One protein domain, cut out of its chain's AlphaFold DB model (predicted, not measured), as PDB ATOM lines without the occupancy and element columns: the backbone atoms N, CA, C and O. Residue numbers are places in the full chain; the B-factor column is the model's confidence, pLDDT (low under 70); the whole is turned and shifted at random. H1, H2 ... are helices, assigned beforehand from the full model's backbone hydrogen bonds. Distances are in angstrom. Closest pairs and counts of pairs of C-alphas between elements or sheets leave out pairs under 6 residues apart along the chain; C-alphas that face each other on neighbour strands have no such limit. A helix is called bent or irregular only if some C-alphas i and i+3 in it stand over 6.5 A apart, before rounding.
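AT A GLANCE: This is residues 13 to 53 of the 380 residues of the protein "Hypothetical protein" of Emiliania huxleyi (UniProt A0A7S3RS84). One longer helix, H2, lies along one side of a loop-rich body, and a long irregular stretch, residues 18 to 39, runs the length of H2 and folds back into its start. The short helix H1 sits near the last turns of H2. The printed part has 41 residues with two named helices, H1 then H2, and no named strand; under half of the residues are in these elements, and the class is all helix. It is only just compact, close to loose, with a radius of gyration of the C-alphas of 10.7 A, and only just elongated, spanning 30 by 20 by 18 A.

HOW THE PARTS SIT: H2, residues 40 to 52, is close to but not clearly touching H1, residues 13 to 17; their closest C-alphas, those of Lys 50 and Trp 17, are 6.1 A apart. In H1 and H2 every O i to N i+4 pair is within hydrogen-bond range.

IN THESE COORDINATES: H2 measures 17.3 A, from C-alpha 40 at (-27.571, 70.802, 134.764) to C-alpha 52 at (-41.322, 67.901, 144.920). It is neither bent nor irregular, but only just: C-alphas 49 and 52 are 6.2 A apart. H1 measures 6.6 A, from C-alpha 13 at (-51.132, 68.887, 132.827).

THE WHOLE: The two C-alphas farthest apart, those of Val 16 and Asp 35, are 29.7 A apart. The printed part has no cut. The link from H1 to H2 is long, with 22 residues. Residues 32 to 40 have pLDDT under 70; the mean of the printed part is 79.0.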
ATOM      1  N   ALA A  13     -51.756  69.156 131.527       86.62
ATOM      2  CA  ALA A  13     -51.132  68.887 132.827       86.62
ATOM      3  C   ALA A  13     -50.105  69.960 133.259       86.62
ATOM      4  O   ALA A  13     -49.931  70.206 134.452       86.62
ATOM      5  N   ASN A  14     -49.450  70.654 132.319       88.62
ATOM      6  CA  ASN A  14     -48.542  71.751 132.670       88.62
ATOM      7  C   ASN A  14     -49.291  72.991 133.182       88.62
ATOM      8  O   ASN A  14     -48.697  73.767 133.924       88.62
ATOM      9  N   ALA A  15     -50.571  73.174 132.840       88.25
ATOM     10  CA  ALA A  15     -51.403  74.230 133.423       88.25
ATOM     11  C   ALA A  15     -51.634  74.019 134.927       88.25
ATOM     12  O   ALA A  15     -51.790  74.994 135.650       88.25
ATOM     13  N   VAL A  16     -51.612  72.766 135.400       90.69
ATOM     14  CA  VAL A  16     -51.701  72.426 136.828       90.69
ATOM     15  C   VAL A  16     -50.367  72.682 137.528       90.69
ATOM     16  O   VAL A  16     -50.300  73.446 138.486       90.69
ATOM     17  N   TRP A  17     -49.292  72.067 137.027       92.00
ATOM     18  CA  TRP A  17     -47.979  72.080 137.686       92.00
ATOM     19  C   TRP A  17     -47.161  73.359 137.470       92.00
ATOM     20  O   TRP A  17     -46.114  73.510 138.084       92.00
ATOM     21  N   GLU A  18     -47.575  74.261 136.579       92.31
ATOM     22  CA  GLU A  18     -46.933  75.570 136.371       92.31
ATOM     23  C   GLU A  18     -47.932  76.740 136.495       92.31
ATOM     24  O   GLU A  18     -47.615  77.852 136.071       92.31
ATOM     25  N   ALA A  19     -49.110  76.509 137.095       89.31
ATOM     26  CA  ALA A  19     -50.203  77.479 137.260       89.31
ATOM     27  C   ALA A  19     -49.751  78.843 137.807       89.31
ATOM     28  O   ALA A  19     -50.220  79.892 137.370       89.31
ATOM     29  N   ARG A  20     -48.829  78.815 138.774       91.31
ATOM     30  CA  ARG A  20     -48.299  79.977 139.496       91.31
ATOM     31  C   ARG A  20     -46.872  80.351 139.112       91.31
ATOM     32  O   ARG A  20     -46.295  81.226 139.757       91.31
ATOM     33  N   ARG A  21     -46.272  79.691 138.115       91.19
ATOM     34  CA  ARG A  21     -44.847  79.863 137.788       91.19
ATOM     35  C   ARG A  21     -44.545  81.348 137.505       91.19
ATOM     36  O   ARG A  21     -45.048  81.874 136.508       91.19
ATOM     37  N   PRO A  22     -43.709  82.027 138.315       86.06
ATOM     38  CA  PRO A  22     -43.406  83.437 138.095       86.06
ATOM     39  C   PRO A  22     -42.752  83.659 136.728       86.06
ATOM     40  O   PRO A  22     -41.958  82.836 136.274       86.06
ATOM     41  N   LEU A  23     -43.023  84.798 136.083       83.06
ATOM     42  CA  LEU A  23     -42.394  85.148 134.799       83.06
ATOM     43  C   LEU A  23     -40.867  85.319 134.904       83.06
ATOM     44  O   LEU A  23     -40.166  85.150 133.911       83.06
ATOM     45  N   SER A  24     -40.351  85.606 136.104       81.94
ATOM     46  CA  SER A  24     -38.917  85.619 136.413       81.94
ATOM     47  C   SER A  24     -38.279  84.225 136.415       81.94
ATOM     48  O   SER A  24     -37.069  84.111 136.223       81.94
ATOM     49  N   VAL A  25     -39.064  83.158 136.598       84.00
ATOM     50  CA  VAL A  25     -38.583  81.775 136.541       84.00
ATOM     51  C   VAL A  25     -38.692  81.268 135.103       84.00
ATOM     52  O   VAL A  25     -39.750  80.829 134.637       84.00
ATOM     53  N   ARG A  26     -37.565  81.314 134.387       83.44
ATOM     54  CA  ARG A  26     -37.425  80.716 133.053       83.44
ATOM     55  C   ARG A  26     -37.635  79.196 133.131       83.44
ATOM     56  O   ARG A  26     -37.025  78.520 133.953       83.44
ATOM     57  N   ARG A  27     -38.437  78.650 132.210       85.00
ATOM     58  CA  ARG A  27     -38.512  77.199 131.969       85.00
ATOM     59  C   ARG A  27     -37.192  76.715 131.330       85.00
ATOM     60  O   ARG A  27     -36.738  77.369 130.385       85.00
ATOM     61  N   PRO A  28     -36.603  75.591 131.778       84.12
ATOM     62  CA  PRO A  28     -35.465  74.971 131.110       84.12
ATOM     63  C   PRO A  28     -35.760  74.704 129.630       84.12
ATOM     64  O   PRO A  28     -36.831  74.203 129.275       84.12
ATOM     65  N   ALA A  29     -34.812  75.055 128.771       78.38
ATOM     66  CA  ALA A  29     -34.832  74.771 127.345       78.38
ATOM     67  C   ALA A  29     -34.195  73.396 127.063       78.38
ATOM     68  O   ALA A  29     -33.417  72.901 127.882       78.38
ATOM     69  N   PRO A  30     -34.441  72.780 125.890       72.69
ATOM     70  CA  PRO A  30     -33.752  71.548 125.490       72.69
ATOM     71  C   PRO A  30     -32.219  71.681 125.469       72.69
ATOM     72  O   PRO A  30     -31.513  70.711 125.718       72.69
ATOM     73  N   SER A  31     -31.712  72.897 125.231       70.38
ATOM     74  CA  SER A  31     -30.289  73.262 125.281       70.38
ATOM     75  C   SER A  31     -29.683  73.310 126.687       70.38
ATOM     76  O   SER A  31     -28.481  73.517 126.805       70.38
ATOM     77  N   ASP A  32     -30.487  73.159 127.742       66.56
ATOM     78  CA  ASP A  32     -30.045  73.194 129.143       66.56
ATOM     79  C   ASP A  32     -29.843  71.752 129.684       66.56
ATOM     80  O   ASP A  32     -30.071  71.459 130.858       66.56
ATOM     81  N   GLY A  33     -29.510  70.817 128.782       56.56
ATOM     82  CA  GLY A  33     -29.171  69.418 129.067       56.56
ATOM     83  C   GLY A  33     -27.681  69.200 129.364       56.56
ATOM     84  O   GLY A  33     -26.904  70.146 129.396       56.56
ATOM     85  N   ALA A  34     -27.280  67.937 129.559       53.75
ATOM     86  CA  ALA A  34     -25.937  67.564 130.028       53.75
ATOM     87  C   ALA A  34     -24.774  68.039 129.130       53.75
ATOM     88  O   ALA A  34     -23.697  68.322 129.647       53.75
ATOM     89  N   ASP A  35     -25.005  68.162 127.819       53.66
ATOM     90  CA  ASP A  35     -24.026  68.635 126.827       53.66
ATOM     91  C   ASP A  35     -24.224  70.119 126.442       53.66
ATOM     92  O   ASP A  35     -23.638  70.619 125.479       53.66
ATOM     93  N   GLY A  36     -25.104  70.826 127.156       51.72
ATOM     94  CA  GLY A  36     -25.438  72.225 126.918       51.72
ATOM     95  C   GLY A  36     -24.572  73.209 127.716       51.72
ATOM     96  O   GLY A  36     -23.991  72.847 128.736       51.72
ATOM     97  N   PRO A  37     -24.524  74.497 127.326       48.19
ATOM     98  CA  PRO A  37     -23.832  75.541 128.091       48.19
ATOM     99  C   PRO A  37     -24.592  75.979 129.362       48.19
ATOM    100  O   PRO A  37     -24.173  76.921 130.034       48.19
ATOM    101  N   GLY A  38     -25.738  75.357 129.661       54.59
ATOM    102  CA  GLY A  38     -26.532  75.608 130.861       54.59
ATOM    103  C   GLY A  38     -26.146  74.652 131.996       54.59
ATOM    104  O   GLY A  38     -26.002  73.461 131.735       54.59
ATOM    105  N   PRO A  39     -26.026  75.122 133.252       58.19
ATOM    106  CA  PRO A  39     -25.825  74.239 134.397       58.19
ATOM    107  C   PRO A  39     -26.973  73.223 134.498       58.19
ATOM    108  O   PRO A  39     -28.148  73.611 134.529       58.19
ATOM    109  N   ARG A  40     -26.637  71.930 134.572       62.06
ATOM    110  CA  ARG A  40     -27.571  70.802 134.764       62.06
ATOM    111  C   ARG A  40     -28.500  71.028 135.967       62.06
ATOM    112  O   ARG A  40     -29.683  70.684 135.941       62.06
ATOM    113  N   GLU A  41     -27.959  71.703 136.971       73.75
ATOM    114  CA  GLU A  41     -28.589  72.187 138.189       73.75
ATOM    115  C   GLU A  41     -29.857  73.013 137.911       73.75
ATOM    116  O   GLU A  41     -30.816  72.917 138.671       73.75
ATOM    117  N   LEU A  42     -29.930  73.785 136.815       76.56
ATOM    118  CA  LEU A  42     -31.124  74.577 136.484       76.56
ATOM    119  C   LEU A  42     -32.334  73.694 136.166       76.56
ATOM    120  O   LEU A  42     -33.452  73.998 136.590       76.56
ATOM    121  N   ARG A  43     -32.126  72.594 135.433       82.38
ATOM    122  CA  ARG A  43     -33.199  71.643 135.118       82.38
ATOM    123  C   ARG A  43     -33.622  70.879 136.367       82.38
ATOM    124  O   ARG A  43     -34.819  70.720 136.592       82.38
ATOM    125  N   GLU A  44     -32.662  70.448 137.178       84.38
ATOM    126  CA  GLU A  44     -32.923  69.715 138.420       84.38
ATOM    127  C   GLU A  44     -33.677  70.592 139.436       84.38
ATOM    128  O   GLU A  44     -34.755  70.207 139.886       84.38
ATOM    129  N   VAL A  45     -33.216  71.820 139.706       85.50
ATOM    130  CA  VAL A  45     -33.906  72.782 140.587       85.50
ATOM    131  C   VAL A  45     -35.318  73.098 140.088       85.50
ATOM    132  O   VAL A  45     -36.255  73.108 140.885       85.50
ATOM    133  N   PHE A  46     -35.513  73.297 138.779       88.50
ATOM    134  CA  PHE A  46     -36.849  73.540 138.224       88.50
ATOM    135  C   PHE A  46     -37.796  72.347 138.421       88.50
ATOM    136  O   PHE A  46     -38.961  72.541 138.758       88.50
ATOM    137  N   VAL A  47     -37.309  71.113 138.244       89.38
ATOM    138  CA  VAL A  47     -38.093  69.887 138.473       89.38
ATOM    139  C   VAL A  47     -38.473  69.740 139.950       89.38
ATOM    140  O   VAL A  47     -39.636  69.454 140.241       89.38
ATOM    141  N   ARG A  48     -37.546  70.013 140.880       87.94
ATOM    142  CA  ARG A  48     -37.824  69.991 142.327       87.94
ATOM    143  C   ARG A  48     -38.867  71.039 142.720       87.94
ATOM    144  O   ARG A  48     -39.853  70.701 143.369       87.94
ATOM    145  N   LEU A  49     -38.727  72.282 142.252       89.31
ATOM    146  CA  LEU A  49     -39.728  73.337 142.469       89.31
ATOM    147  C   LEU A  49     -41.104  72.965 141.895       89.31
ATOM    148  O   LEU A  49     -42.124  73.258 142.511       89.31
ATOM    149  N   LYS A  50     -41.141  72.296 140.737       89.88
ATOM    150  CA  LYS A  50     -42.382  71.934 140.044       89.88
ATOM    151  C   LYS A  50     -43.157  70.785 140.704       89.88
ATOM    152  O   LYS A  50     -44.376  70.881 140.794       89.88
ATOM    153  N   TYR A  51     -42.481  69.717 141.136       89.94
ATOM    154  CA  TYR A  51     -43.143  68.468 141.556       89.94
ATOM    155  C   TYR A  51     -42.894  68.061 143.016       89.94
ATOM    156  O   TYR A  51     -43.811  67.558 143.661       89.94
ATOM    157  N   GLU A  52     -41.686  68.276 143.543       87.75
ATOM    158  CA  GLU A  52     -41.322  67.901 144.920       87.75
ATOM    159  C   GLU A  52     -41.849  68.943 145.915       87.75
ATOM    160  O   GLU A  52     -42.600  68.615 146.826       87.75
ATOM    161  N   LEU A  53     -41.513  70.215 145.683       87.81
ATOM    162  CA  LEU A  53     -41.940  71.352 146.505       87.81
ATOM    163  C   LEU A  53     -43.287  71.938 146.055       87.81
ATOM    164  O   LEU A  53     -43.928  72.653 146.817       87.81
TER     165      LEU A  53